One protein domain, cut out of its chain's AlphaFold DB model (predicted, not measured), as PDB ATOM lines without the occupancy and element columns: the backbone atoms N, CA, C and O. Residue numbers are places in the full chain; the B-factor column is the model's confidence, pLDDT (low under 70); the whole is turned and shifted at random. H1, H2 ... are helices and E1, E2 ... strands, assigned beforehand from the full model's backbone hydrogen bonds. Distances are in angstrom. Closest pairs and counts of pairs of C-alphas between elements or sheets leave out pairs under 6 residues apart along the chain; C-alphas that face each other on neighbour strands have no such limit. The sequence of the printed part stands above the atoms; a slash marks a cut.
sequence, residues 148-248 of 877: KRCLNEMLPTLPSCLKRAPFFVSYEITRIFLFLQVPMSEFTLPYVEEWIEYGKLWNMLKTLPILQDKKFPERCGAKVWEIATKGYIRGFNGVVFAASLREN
ATOM      1  N   LYS A 148      33.104  25.292  41.426       66.69
ATOM      2  CA  LYS A 148      31.692  25.685  41.276       66.69
ATOM      3  C   LYS A 148      31.510  26.752  40.193       66.69
ATOM      4  O   LYS A 148      30.614  26.635  39.364       66.69
ATOM      5  N   ARG A 149      32.394  27.754  40.157       65.12
ATOM      6  CA  ARG A 149      32.405  28.772  39.100       65.12
ATOM      7  C   ARG A 149      32.669  28.170  37.713       65.12
ATOM      8  O   ARG A 149      31.917  28.457  36.792       65.12
ATOM      9  N   CYS A 150      33.675  27.304  37.575       57.56
ATOM     10  CA  CYS A 150      34.000  26.667  36.290       57.56
ATOM     11  C   CYS A 150      32.860  25.783  35.753       57.56
ATOM     12  O   CYS A 150      32.671  25.712  34.542       57.56
ATOM     13  N   LEU A 151      32.106  25.121  36.636       65.56
ATOM     14  CA  LEU A 151      30.943  24.310  36.260       65.56
ATOM     15  C   LEU A 151      29.739  25.179  35.862       65.56
ATOM     16  O   LEU A 151      29.052  24.858  34.896       65.56
ATOM     17  N   ASN A 152      29.516  26.307  36.545       65.31
ATOM     18  CA  ASN A 152      28.458  27.261  36.193       65.31
ATOM     19  C   ASN A 152      28.681  27.928  34.819       65.31
ATOM     20  O   ASN A 152      27.715  28.294  34.158       65.31
ATOM     21  N   GLU A 153      29.937  28.072  34.385       68.19
ATOM     22  CA  GLU A 153      30.323  28.632  33.077       68.19
ATOM     23  C   GLU A 153      30.356  27.562  31.947       68.19
ATOM     24  O   GLU A 153      30.743  27.865  30.821       68.19
ATOM     25  N   MET A 154      29.966  26.303  32.214       68.50
ATOM     26  CA  MET A 154      30.127  25.179  31.270       68.50
ATOM     27  C   MET A 154      29.133  25.178  30.093       68.50
ATOM     28  O   MET A 154      29.471  24.701  29.007       68.50
ATOM     29  N   LEU A 155      27.904  25.661  30.301       73.88
ATOM     30  CA  LEU A 155      26.862  25.733  29.272       73.88
ATOM     31  C   LEU A 155      26.601  27.200  28.898       73.88
ATOM     32  O   LEU A 155      26.565  28.048  29.790       73.88
ATOM     33  N   PRO A 156      26.400  27.524  27.607       76.25
ATOM     34  CA  PRO A 156      26.108  28.891  27.198       76.25
ATOM     35  C   PRO A 156      24.740  29.342  27.721       76.25
ATOM     36  O   PRO A 156      23.764  28.589  27.697       76.25
ATOM     37  N   THR A 157      24.650  30.603  28.135       81.62
ATOM     38  CA  THR A 157      23.373  31.249  28.438       81.62
ATOM     39  C   THR A 157      22.596  31.499  27.144       81.62
ATOM     40  O   THR A 157      23.128  32.064  26.190       81.62
ATOM     41  N   LEU A 158      21.326  31.081  27.098       84.19
ATOM     42  CA  LEU A 158      20.461  31.320  25.940       84.19
ATOM     43  C   LEU A 158      20.055  32.810  25.875       84.19
ATOM     44  O   LEU A 158      19.437  33.296  26.831       84.19
ATOM     45  N   PRO A 159      20.340  33.532  24.772       88.06
ATOM     46  CA  PRO A 159      19.923  34.923  24.593       88.06
ATOM     47  C   PRO A 159      18.406  35.111  24.676       88.06
ATOM     48  O   PRO A 159      17.625  34.245  24.277       88.06
ATOM     49  N   SER A 160      17.967  36.276  25.160       86.88
ATOM     50  CA  SER A 160      16.540  36.604  25.310       86.88
ATOM     51  C   SER A 160      15.770  36.563  23.988       86.88
ATOM     52  O   SER A 160      14.642  36.071  23.966       86.88
ATOM     53  N   CYS A 161      16.393  37.001  22.895       88.62
ATOM     54  CA  CYS A 161      15.835  36.986  21.543       88.62
ATOM     55  C   CYS A 161      15.528  35.572  21.007       88.62
ATOM     56  O   CYS A 161      14.612  35.413  20.200       88.62
ATOM     57  N   LEU A 162      16.224  34.538  21.500       87.88
ATOM     58  CA  LEU A 162      16.028  33.137  21.107       87.88
ATOM     59  C   LEU A 162      15.044  32.366  21.997       87.88
ATOM     60  O   LEU A 162      14.719  31.223  21.684       87.88
ATOM     61  N   LYS A 163      14.499  32.968  23.066       85.94
ATOM     62  CA  LYS A 163      13.518  32.306  23.955       85.94
ATOM     63  C   LYS A 163      12.197  31.936  23.266       85.94
ATOM     64  O   LYS A 163      11.461  31.108  23.791       85.94
ATOM     65  N   ARG A 164      11.889  32.567  22.126       84.31
ATOM     66  CA  ARG A 164      10.717  32.278  21.275       84.31
ATOM     67  C   ARG A 164      11.028  31.341  20.099       84.31
ATOM     68  O   ARG A 164      10.103  30.955  19.394       84.31
ATOM     69  N   ALA A 165      12.297  30.996  19.872       88.44
ATOM     70  CA  ALA A 165      12.693  30.119  18.776       88.44
ATOM     71  C   ALA A 165      12.399  28.643  19.114       88.44
ATOM     72  O   ALA A 165      12.628  28.229  20.256       88.44
ATOM     73  N   PRO A 166      11.985  27.814  18.139       89.19
ATOM     74  CA  PRO A 166      11.955  26.366  18.294       89.19
ATOM     75  C   PRO A 166      13.323  25.823  18.723       89.19
ATOM     76  O   PRO A 166      14.366  26.310  18.280       89.19
ATOM     77  N   PHE A 167      13.329  24.787  19.566       87.94
ATOM     78  CA  PHE A 167      14.558  24.287  20.191       87.94
ATOM     79  C   PHE A 167      15.638  23.881  19.173       87.94
ATOM     80  O   PHE A 167      16.811  24.176  19.378       87.94
ATOM     81  N   PHE A 168      15.270  23.272  18.039       88.62
ATOM     82  CA  PHE A 168      16.247  22.901  17.006       88.62
ATOM     83  C   PHE A 168      16.923  24.117  16.341       88.62
ATOM     84  O   PHE A 168      18.113  24.048  16.036       88.62
ATOM     85  N   VAL A 169      16.209  25.241  16.183       91.88
ATOM     86  CA  VAL A 169      16.769  26.497  15.656       91.88
ATOM     87  C   VAL A 169      17.754  27.093  16.661       91.88
ATOM     88  O   VAL A 169      18.901  27.371  16.313       91.88
ATOM     89  N   SER A 170      17.343  27.237  17.927       90.94
ATOM     90  CA  SER A 170      18.217  27.795  18.968       90.94
ATOM     91  C   SER A 170      19.447  26.917  19.226       90.94
ATOM     92  O   SER A 170      20.548  27.441  19.418       90.94
ATOM     93  N   TYR A 171      19.299  25.592  19.145       89.19
ATOM     94  CA  TYR A 171      20.391  24.627  19.239       89.19
ATOM     95  C   TYR A 171      21.396  24.758  18.088       89.19
ATOM     96  O   TYR A 171      22.600  24.744  18.332       89.19
ATOM     97  N   GLU A 172      20.936  24.904  16.842       90.56
ATOM     98  CA  GLU A 172      21.812  25.032  15.670       90.56
ATOM     99  C   GLU A 172      22.587  26.357  15.668       90.56
ATOM    100  O   GLU A 172      23.796  26.355  15.422       90.56
ATOM    101  N   ILE A 173      21.937  27.468  16.036       91.69
ATOM    102  CA  ILE A 173      22.615  28.759  16.245       91.69
ATOM    103  C   ILE A 173      23.680  28.604  17.340       91.69
ATOM    104  O   ILE A 173      24.848  28.923  17.117       91.69
ATOM    105  N   THR A 174      23.318  28.015  18.485       89.25
ATOM    106  CA  THR A 174      24.255  27.765  19.596       89.25
ATOM    107  C   THR A 174      25.429  26.877  19.173       89.25
ATOM    108  O   THR A 174      26.578  27.150  19.527       89.25
ATOM    109  N   ARG A 175      25.178  25.835  18.371       88.31
ATOM    110  CA  ARG A 175      26.210  24.942  17.827       88.31
ATOM    111  C   ARG A 175      27.207  25.704  16.958       88.31
ATOM    112  O   ARG A 175      28.408  25.480  17.093       88.31
ATOM    113  N   ILE A 176      26.724  26.587  16.085       88.44
ATOM    114  CA  ILE A 176      27.562  27.375  15.173       88.44
ATOM    115  C   ILE A 176      28.373  28.420  15.948       88.44
ATOM    116  O   ILE A 176      29.581  28.506  15.744       88.44
ATOM    117  N   PHE A 177      27.771  29.138  16.897       88.44
ATOM    118  CA  PHE A 177      28.477  30.122  17.727       88.44
ATOM    119  C   PHE A 177      29.583  29.484  18.575       88.44
ATOM    120  O   PHE A 177      30.730  29.932  18.526       88.44
ATOM    121  N   LEU A 178      29.296  28.373  19.266       83.94
ATOM    122  CA  LEU A 178      30.318  27.617  20.003       83.94
ATOM    123  C   LEU A 178      31.405  27.044  19.084       83.94
ATOM    124  O   LEU A 178      32.573  26.984  19.472       83.94
ATOM    125  N   PHE A 179      31.045  26.628  17.866       82.62
ATOM    126  CA  PHE A 179      32.020  26.159  16.886       82.62
ATOM    127  C   PHE A 179      32.939  27.280  16.385       82.62
ATOM    128  O   PHE A 179      34.133  27.068  16.207       82.62
ATOM    129  N   LEU A 180      32.403  28.482  16.198       84.25
ATOM    130  CA  LEU A 180      33.156  29.660  15.773       84.25
ATOM    131  C   LEU A 180      33.822  30.408  16.941       84.25
ATOM    132  O   LEU A 180      34.471  31.428  16.721       84.25
ATOM    133  N   GLN A 181      33.681  29.887  18.166       82.69
ATOM    134  CA  GLN A 181      34.147  30.479  19.426       82.69
ATOM    135  C   GLN A 181      33.636  31.911  19.666       82.69
ATOM    136  O   GLN A 181      34.313  32.722  20.292       82.69
ATOM    137  N   VAL A 182      32.432  32.211  19.181       84.38
ATOM    138  CA  VAL A 182      31.751  33.495  19.381       84.38
ATOM    139  C   VAL A 182      30.842  33.380  20.610       84.38
ATOM    140  O   VAL A 182      30.089  32.403  20.710       84.38
ATOM    141  N   PRO A 183      30.889  34.319  21.573       84.62
ATOM    142  CA  PRO A 183      30.009  34.268  22.733       84.62
ATOM    143  C   PRO A 183      28.550  34.486  22.321       84.62
ATOM    144  O   PRO A 183      28.227  35.392  21.557       84.62
ATOM    145  N   MET A 184      27.641  33.687  22.885       86.19
ATOM    146  CA  MET A 184      26.205  33.765  22.572       86.19
ATOM    147  C   MET A 184      25.581  35.138  22.862       86.19
ATOM    148  O   MET A 184      24.567  35.473  22.261       86.19
ATOM    149  N   SER A 185      26.186  35.948  23.737       84.75
ATOM    150  CA  SER A 185      25.755  37.322  24.020       84.75
ATOM    151  C   SER A 185      25.850  38.273  22.823       84.75
ATOM    152  O   SER A 185      25.189  39.306  22.840       84.75
ATOM    153  N   GLU A 186      26.643  37.950  21.795       86.19
ATOM    154  CA  GLU A 186      26.715  38.734  20.553       86.19
ATOM    155  C   GLU A 186      25.534  38.459  19.604       86.19
ATOM    156  O   GLU A 186      25.289  39.238  18.684       86.19
ATOM    157  N   PHE A 187      24.762  37.384  19.817       89.12
ATOM    158  CA  PHE A 187      23.561  37.122  19.028       89.12
ATOM    159  C   PHE A 187      22.368  37.921  19.571       89.12
ATOM    160  O   PHE A 187      21.771  37.565  20.588       89.12
ATOM    161  N   THR A 188      22.006  38.999  18.873       88.56
ATOM    162  CA  THR A 188      20.956  39.947  19.292       88.56
ATOM    163  C   THR A 188      19.677  39.894  18.454       88.56
ATOM    164  O   THR A 188      18.649  40.404  18.899       88.56
ATOM    165  N   LEU A 189      19.700  39.267  17.270       88.81
ATOM    166  CA  LEU A 189      18.561  39.272  16.347       88.81
ATOM    167  C   LEU A 189      17.333  38.543  16.929       88.81
ATOM    168  O   LEU A 189      17.480  37.431  17.447       88.81
ATOM    169  N   PRO A 190      16.117  39.119  16.835       90.00
ATOM    170  CA  PRO A 190      14.887  38.438  17.226       90.00
ATOM    171  C   PRO A 190      14.614  37.244  16.309       90.00
ATOM    172  O   PRO A 190      14.869  37.298  15.109       90.00
ATOM    173  N   TYR A 191      14.066  36.170  16.875       92.00
ATOM    174  CA  TYR A 191      13.619  35.022  16.089       92.00
ATOM    175  C   TYR A 191      12.502  35.401  15.101       92.00
ATOM    176  O   TYR A 191      11.488  35.971  15.511       92.00
ATOM    177  N   VAL A 192      12.668  35.002  13.837       92.81
ATOM    178  CA  VAL A 192      11.635  35.041  12.790       92.81
ATOM    179  C   VAL A 192      11.335  33.631  12.279       92.81
ATOM    180  O   VAL A 192      12.215  32.769  12.233       92.81
ATOM    181  N   GLU A 193      10.083  33.390  11.896       90.94
ATOM    182  CA  GLU A 193       9.577  32.053  11.554       90.94
ATOM    183  C   GLU A 193      10.243  31.444  10.310       90.94
ATOM    184  O   GLU A 193      10.435  30.234  10.226       90.94
ATOM    185  N   GLU A 194      10.724  32.289   9.401       92.88
ATOM    186  CA  GLU A 194      11.505  31.905   8.222       92.88
ATOM    187  C   GLU A 194      12.741  31.049   8.537       92.88
ATOM    188  O   GLU A 194      13.184  30.272   7.692       92.88
ATOM    189  N   TRP A 195      13.301  31.143   9.749       92.81
ATOM    190  CA  TRP A 195      14.449  30.332  10.172       92.81
ATOM    191  C   TRP A 195      14.103  28.855  10.424       92.81
ATOM    192  O   TRP A 195      15.008  28.042  10.625       92.81
ATOM    193  N   ILE A 196      12.818  28.479  10.370       90.69
ATOM    194  CA  ILE A 196      12.391  27.080  10.218       90.69
ATOM    195  C   ILE A 196      12.893  26.520   8.879       90.69
ATOM    196  O   ILE A 196      13.209  25.333   8.787       90.69
ATOM    197  N   GLU A 197      13.051  27.352   7.848       90.94
ATOM    198  CA  GLU A 197      13.673  26.950   6.595       90.94
ATOM    199  C   GLU A 197      15.205  26.964   6.725       90.94
ATOM    200  O   GLU A 197      15.855  28.002   6.885       90.94
ATOM    201  N   TYR A 198      15.817  25.782   6.624       90.81
ATOM    202  CA  TYR A 198      17.243  25.611   6.911       90.81
ATOM    203  C   TYR A 198      18.173  26.393   5.970       90.81
ATOM    204  O   TYR A 198      19.316  26.685   6.332       90.81
ATOM    205  N   GLY A 199      17.712  26.709   4.752       90.00
ATOM    206  CA  GLY A 199      18.406  27.580   3.803       90.00
ATOM    207  C   GLY A 199      18.483  29.018   4.311       90.00
ATOM    208  O   GLY A 199      19.584  29.540   4.487       90.00
ATOM    209  N   LYS A 200      17.329  29.617   4.629       92.31
ATOM    210  CA  LYS A 200      17.214  30.987   5.153       92.31
ATOM    211  C   LYS A 200      17.987  31.186   6.456       92.31
ATOM    212  O   LYS A 200      18.763  32.134   6.543       92.31
ATOM    213  N   LEU A 201      17.892  30.250   7.410       93.00
ATOM    214  CA  LEU A 201      18.705  30.290   8.637       93.00
ATOM    215  C   LEU A 201      20.213  30.343   8.329       93.00
ATOM    216  O   LEU A 201      20.938  31.153   8.904       93.00
ATOM    217  N   TRP A 202      20.699  29.496   7.417       91.62
ATOM    218  CA  TRP A 202      22.121  29.458   7.061       91.62
ATOM    219  C   TRP A 202      22.588  30.677   6.268       91.62
ATOM    220  O   TRP A 202      23.737  31.085   6.420       91.62
ATOM    221  N   ASN A 203      21.720  31.263   5.445       90.62
ATOM    222  CA  ASN A 203      22.022  32.502   4.739       90.62
ATOM    223  C   ASN A 203      22.114  33.675   5.726       90.62
ATOM    224  O   ASN A 203      23.136  34.354   5.731       90.62
ATOM    225  N   MET A 204      21.142  33.821   6.637       92.94
ATOM    226  CA  MET A 204      21.176  34.824   7.713       92.94
ATOM    227  C   MET A 204      22.456  34.713   8.549       92.94
ATOM    228  O   MET A 204      23.154  35.707   8.751       92.94
ATOM    229  N   LEU A 205      22.822  33.500   8.984       91.19
ATOM    230  CA  LEU A 205      24.032  33.304   9.785       91.19
ATOM    231  C   LEU A 205      25.310  33.689   9.023       91.19
ATOM    232  O   LEU A 205      26.232  34.217   9.637       91.19
ATOM    233  N   LYS A 206      25.376  33.469   7.704       89.25
ATOM    234  CA  LYS A 206      26.513  33.900   6.869       89.25
ATOM    235  C   LYS A 206      26.573  35.413   6.654       89.25
ATOM    236  O   LYS A 206      27.666  35.927   6.455       89.25
ATOM    237  N   THR A 207      25.435  36.110   6.675       89.94
ATOM    238  CA  THR A 207      25.381  37.577   6.543       89.94
ATOM    239  C   THR A 207      25.647  38.316   7.857       89.94
ATOM    240  O   THR A 207      25.786  39.534   7.839       89.94
ATOM    241  N   LEU A 208      25.731  37.620   8.999       90.69
ATOM    242  CA  LEU A 208      26.115  38.235  10.273       90.69
ATOM    243  C   LEU A 208      27.575  38.729  10.219       90.69
ATOM    244  O   LEU A 208      28.471  37.888  10.109       90.69
ATOM    245  N   PRO A 209      27.859  40.034  10.419       87.62
ATOM    246  CA  PRO A 209      29.228  40.561  10.376       87.62
ATOM    247  C   PRO A 209      30.176  39.866  11.367       87.62
ATOM    248  O   PRO A 209      31.322  39.568  11.049       87.62
ATOM    249  N   ILE A 210      29.673  39.501  12.551       88.75
ATOM    250  CA  ILE A 210      30.423  38.755  13.578       88.75
ATOM    251  C   ILE A 210      30.828  37.330  13.154       88.75
ATOM    252  O   ILE A 210      31.717  36.739  13.775       88.75
ATOM    253  N   LEU A 211      30.192  36.754  12.126       88.50
ATOM    254  CA  LEU A 211      30.501  35.426  11.581       88.50
ATOM    255  C   LEU A 211      31.169  35.481  10.193       88.50
ATOM    256  O   LEU A 211      31.527  34.429   9.658       88.50
ATOM    257  N   GLN A 212      31.356  36.678   9.631       83.94
ATOM    258  CA  GLN A 212      31.986  36.889   8.330       83.94
ATOM    259  C   GLN A 212      33.422  36.335   8.309       83.94
ATOM    260  O   GLN A 212      34.104  36.292   9.335       83.94
ATOM    261  N   ASP A 213      33.842  35.819   7.151       82.00
ATOM    262  CA  ASP A 213      35.142  35.173   6.880       82.00
ATOM    263  C   ASP A 213      35.508  33.953   7.753       82.00
ATOM    264  O   ASP A 213      36.553  33.322   7.565       82.00
ATOM    265  N   LYS A 214      34.628  33.532   8.670       84.88
ATOM    266  CA  LYS A 214      34.829  32.337   9.496       84.88
ATOM    267  C   LYS A 214      34.356  31.077   8.773       84.88
ATOM    268  O   LYS A 214      33.301  31.033   8.143       84.88
ATOM    269  N   LYS A 215      35.113  29.987   8.915       84.50
ATOM    270  CA  LYS A 215      34.742  28.682   8.350       84.50
ATOM    271  C   LYS A 215      33.662  28.014   9.204       84.50
ATOM    272  O   LYS A 215      33.947  27.550  10.302       84.50
ATOM    273  N   PHE A 216      32.445  27.932   8.674       84.12
ATOM    274  CA  PHE A 216      31.301  27.281   9.322       84.12
ATOM    275  C   PHE A 216      31.522  25.770   9.552       84.12
ATOM    276  O   PHE A 216      32.323  25.149   8.842       84.12
ATOM    277  N   PRO A 217      30.813  25.153  10.521       82.62
ATOM    278  CA  PRO A 217      30.850  23.704  10.706       82.62
ATOM    279  C   PRO A 217      30.104  22.991   9.567       82.62
ATOM    280  O   PRO A 217      29.488  23.617   8.709       82.62
ATOM    281  N   GLU A 218      30.093  21.659   9.574       77.50
ATOM    282  CA  GLU A 218      29.208  20.903   8.684       77.50
ATOM    283  C   GLU A 218      27.726  21.185   9.015       77.50
ATOM    284  O   GLU A 218      27.354  21.335  10.190       77.50
ATOM    285  N   ARG A 219      26.884  21.261   7.975       81.94
ATOM    286  CA  ARG A 219      25.420  21.361   8.090       81.94
ATOM    287  C   ARG A 219      24.843  20.054   8.646       81.94
ATOM    288  O   ARG A 219      25.341  18.982   8.322       81.94
ATOM    289  N   CYS A 220      23.770  20.109   9.433       80.56
ATOM    290  CA  CYS A 220      22.977  18.906   9.689       80.56
ATOM    291  C   CYS A 220      22.299  18.434   8.392       80.56
ATOM    292  O   CYS A 220      21.993  19.241   7.511       80.56
ATOM    293  N   GLY A 221      22.042  17.130   8.266       78.31
ATOM    294  CA  GLY A 221      21.362  16.593   7.087       78.31
ATOM    295  C   GLY A 221      19.946  17.158   6.936       78.31
ATOM    296  O   GLY A 221      19.227  17.294   7.924       78.31
ATOM    297  N   ALA A 222      19.517  17.436   5.701       81.12
ATOM    298  CA  ALA A 222      18.198  18.020   5.424       81.12
ATOM    299  C   ALA A 222      17.043  17.192   6.025       81.12
ATOM    300  O   ALA A 222      16.141  17.751   6.644       81.12
ATOM    301  N   LYS A 223      17.129  15.855   5.948       80.75
ATOM    302  CA  LYS A 223      16.169  14.920   6.562       80.75
ATOM    303  C   LYS A 223      16.126  15.022   8.097       80.75
ATOM    304  O   LYS A 223      15.068  14.835   8.680       80.75
ATOM    305  N   VAL A 224      17.242  15.349   8.762       84.62
ATOM    306  CA  VAL A 224      17.276  15.580  10.225       84.62
ATOM    307  C   VAL A 224      16.472  16.825  10.576       84.62
ATOM    308  O   VAL A 224      15.665  16.798  11.502       84.62
ATOM    309  N   TRP A 225      16.677  17.899   9.811       88.75
ATOM    310  CA  TRP A 225      15.969  19.160   9.998       88.75
ATOM    311  C   TRP A 225      14.468  19.006   9.727       88.75
ATOM    312  O   TRP A 225      13.657  19.406  10.553       88.75
ATOM    313  N   GLU A 226      14.094  18.329   8.637       86.56
ATOM    314  CA  GLU A 226      12.697  18.023   8.287       86.56
ATOM    315  C   GLU A 226      11.970  17.198   9.369       86.56
ATOM    316  O   GLU A 226      10.782  17.390   9.605       86.56
ATOM    317  N   ILE A 227      12.665  16.279  10.047       87.06
ATOM    318  CA  ILE A 227      12.079  15.528  11.169       87.06
ATOM    319  C   ILE A 227      11.987  16.416  12.421       87.06
ATOM    320  O   ILE A 227      11.008  16.332  13.159       87.06
ATOM    321  N   ALA A 228      12.960  17.302  12.657       88.31
ATOM    322  CA  ALA A 228      12.929  18.236  13.783       88.31
ATOM    323  C   ALA A 228      11.766  19.242  13.691       88.31
ATOM    324  O   ALA A 228      11.133  19.516  14.709       88.31
ATOM    325  N   THR A 229      11.420  19.726  12.490       87.25
ATOM    326  CA  THR A 229      10.237  20.586  12.290       87.25
ATOM    327  C   THR A 229       8.913  19.836  12.478       87.25
ATOM    328  O   THR A 229       7.910  20.450  12.827       87.25
ATOM    329  N   LYS A 230       8.904  18.507  12.300       85.50
ATOM    330  CA  LYS A 230       7.720  17.630  12.387       85.50
ATOM    331  C   LYS A 230       7.586  16.887  13.728       85.50
ATOM    332  O   LYS A 230       6.952  15.838  13.786       85.50
ATOM    333  N   GLY A 231       8.168  17.413  14.810       81.06
ATOM    334  CA  GLY A 231       8.026  16.840  16.159       81.06
ATOM    335  C   GLY A 231       9.095  15.814  16.556       81.06
ATOM    336  O   GLY A 231       8.863  14.991  17.436       81.06
ATOM    337  N   TYR A 232      10.280  15.871  15.939       87.94
ATOM    338  CA  TYR A 232      11.495  15.118  16.299       87.94
ATOM    339  C   TYR A 232      11.482  13.596  16.063       87.94
ATOM    340  O   TYR A 232      12.525  12.966  16.258       87.94
ATOM    341  N   ILE A 233      10.375  13.001  15.607       84.94
ATOM    342  CA  ILE A 233      10.240  11.551  15.374       84.94
ATOM    343  C   ILE A 233       9.640  11.283  13.983       84.94
ATOM    344  O   ILE A 233       8.709  11.964  13.560       84.94
ATOM    345  N   ARG A 234      10.157  10.279  13.259       83.38
ATOM    346  CA  ARG A 234       9.587   9.792  11.985       83.38
ATOM    347  C   ARG A 234       9.803   8.287  11.834       83.38
ATOM    348  O   ARG A 234      10.929   7.839  11.611       83.38
ATOM    349  N   GLY A 235       8.720   7.511  11.918       83.88
ATOM    350  CA  GLY A 235       8.802   6.047  11.974       83.88
ATOM    351  C   GLY A 235       9.713   5.611  13.126       83.88
ATOM    352  O   GLY A 235       9.634   6.166  14.219       83.88
ATOM    353  N   PHE A 236      10.648   4.700  12.860       81.88
ATOM    354  CA  PHE A 236      11.657   4.255  13.831       81.88
ATOM    355  C   PHE A 236      12.878   5.189  13.970       81.88
ATOM    356  O   PHE A 236      13.958   4.723  14.323       81.88
ATOM    357  N   ASN A 237      12.776   6.485  13.661       80.94
ATOM    358  CA  ASN A 237      13.899   7.428  13.765       80.94
ATOM    359  C   ASN A 237      13.575   8.590  14.702       80.94
ATOM    360  O   ASN A 237      12.523   9.214  14.565       80.94
ATOM    361  N   GLY A 238      14.522   8.925  15.583       83.38
ATOM    362  CA  GLY A 238      14.467  10.105  16.448       83.38
ATOM    363  C   GLY A 238      15.604  11.091  16.164       83.38
ATOM    364  O   GLY A 238      16.724  10.700  15.808       83.38
ATOM    365  N   VAL A 239      15.332  12.385  16.340       86.12
ATOM    366  CA  VAL A 239      16.358  13.439  16.348       86.12
ATOM    367  C   VAL A 239      17.076  13.422  17.695       86.12
ATOM    368  O   VAL A 239      16.448  13.498  18.749       86.12
ATOM    369  N   VAL A 240      18.408  13.339  17.669       85.44
ATOM    370  CA  VAL A 240      19.242  13.294  18.871       85.44
ATOM    371  C   VAL A 240      20.073  14.564  18.993       85.44
ATOM    372  O   VAL A 240      20.930  14.868  18.160       85.44
ATOM    373  N   PHE A 241      19.854  15.258  20.104       85.25
ATOM    374  CA  PHE A 241      20.672  16.365  20.575       85.25
ATOM    375  C   PHE A 241      21.772  15.805  21.480       85.25
ATOM    376  O   PHE A 241      21.482  15.201  22.510       85.25
ATOM    377  N   ALA A 242      23.041  15.967  21.099       83.31
ATOM    378  CA  ALA A 242      24.165  15.389  21.834       83.31
ATOM    379  C   ALA A 242      25.298  16.398  22.047       83.31
ATOM    380  O   ALA A 242      25.740  17.067  21.116       83.31
ATOM    381  N   ALA A 243      25.825  16.453  23.269       78.31
ATOM    382  CA  ALA A 243      27.051  17.174  23.586       78.31
ATOM    383  C   ALA A 243      28.185  16.192  23.925       78.31
ATOM    384  O   ALA A 243      27.952  15.094  24.428       78.31
ATOM    385  N   SER A 244      29.423  16.589  23.649       78.31
ATOM    386  CA  SER A 244      30.637  15.891  24.071       78.31
ATOM    387  C   SER A 244      31.496  16.859  24.870       78.31
ATOM    388  O   SER A 244      31.864  17.926  24.379       78.31
ATOM    389  N   LEU A 245      31.787  16.482  26.111       75.31
ATOM    390  CA  LEU A 245      32.587  17.249  27.054       75.31
ATOM    391  C   LEU A 245      33.994  16.642  27.114       75.31
ATOM    392  O   LEU A 245      34.138  15.425  27.224       75.31
ATOM    393  N   ARG A 246      35.035  17.473  27.008       69.25
ATOM    394  CA  ARG A 246      36.448  17.061  27.100       69.25
ATOM    395  C   ARG A 246      37.207  17.971  28.061       69.25
ATOM    396  O   ARG A 246      36.901  19.153  28.154       69.25
ATOM    397  N   GLU A 247      38.210  17.444  28.758       68.12
ATOM    398  CA  GLU A 247      39.045  18.233  29.674       68.12
ATOM    399  C   GLU A 247      39.805  19.354  28.931       68.12
ATOM    400  O   GLU A 247      40.429  19.127  27.891       68.12
ATOM    401  N   ASN A 248      39.766  20.572  29.475       62.84
ATOM    402  CA  ASN A 248      40.404  21.761  28.913       62.84
ATOM    403  C   ASN A 248      41.898  21.798  29.271       62.84
ATOM    404  O   ASN A 248      42.297  22.331  30.310       62.84
TER     405      ASN A 248
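What this domain is: This is residues 148 to 248 of the 877 residues of the protein "RNA-dependent RNA polymerase" of Monilinia fructigena (UniProt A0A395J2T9). A single helix, H2, runs through the middle of this model, with a cluster of helices by its first residues: H3, H5 and the first turn of H4. H4 lies over one side of H2, while E1, a long lone strand, runs past the other side with a small gap; long unnamed stretches link the helices round the outside, and residues 148 to 153, with H1, stick out at one corner. The printed part has 101 residues, with five named helices and then one named strand in the order H1, H2, H3, H4, H5, E1; E1 pairs with no named strand. The class is mixed, helices and strands, with 40 residues in helices and 11 in the strand. The whole is compact, with a radius of gyration of the C-alphas of 14.4 A, and it spans 42 by 31 by 26 A.

Where its parts are: Begin at C-alpha 148, at (31.692, 25.685, 41.276), where H1, residues 148 to 152, starts. After residues 153 to 166, find C-alpha 167 at (14.558, 24.287, 20.191); from there H2, residues 167 to 179, runs 17.9 A to C-alpha 179 at (32.020, 26.159, 16.886) and is the longest helix by residues. Next come H3, residues 193 to 196, and H4, residues 198 to 207, which is 14.5 A long. Read on to H5, residues 222 to 229, 10.8 A from first to last C-alpha. Last is E1, residues 237 to 247, which covers 31.7 A and ends with C-alpha 247 at (39.045, 18.233, 29.674).

How they stand to each other: Look first at H1, which touches no helix and is apart from E1 as well. H2 has its centre 1.3 A from the mean of all C-alphas. With residue 168 alone, H2 only just touches H5, with 3 pairs of C-alphas within 8 A; the closest C-alphas, those of Phe 168 and Ala 228, are 6.6 A apart. The two helices stand at a steep tilt of 50 degrees and run opposite ways. H2 and H3 are close but not clearly touching, the C-alphas of Val 169 and Ile 196 being the closest at 7.0 A. H2 and H4 are near each other, with 11 pairs of C-alphas within 10 A. H3 and H4 touch only at the corner by their tight link, and only just, with 3 pairs within 8 A; their closest C-alphas, of Trp 195 and Leu 201, are 4.5 A apart. H4 and H5 are close but not clearly touching, about perpendicular at 80 degrees, with the C-alphas of Tyr 198 and Trp 225 closest at 7.3 A. Between H5 and E1 the closest C-alphas, those of Ala 228 and Val 239, are 6.4 A apart. E1 and H2 are apart, but only just: their closest C-alphas are 8.4 A from each other. Residues 233 to 234 pair antiparallel with residues 237 to 238 of E1. In H1, H2, H4 and H5 every O i to N i+4 pair is within hydrogen-bond range; H3 is too short for such a pair.

The domain as a whole: The two C-alphas farthest apart are those of Arg 149 and Gly 235, at 42.5 A. The printed part runs from residue 148 to residue 248 with no cut. The links from H1 to H2, from H2 to H3 and from H4 to H5 are long, while that from H5 to E1 is short. Check the B-factor column for the model's confidence: the mean pLDDT of the printed part is 84.3, and residues 148 to 154 and 246 to 248 are under 70.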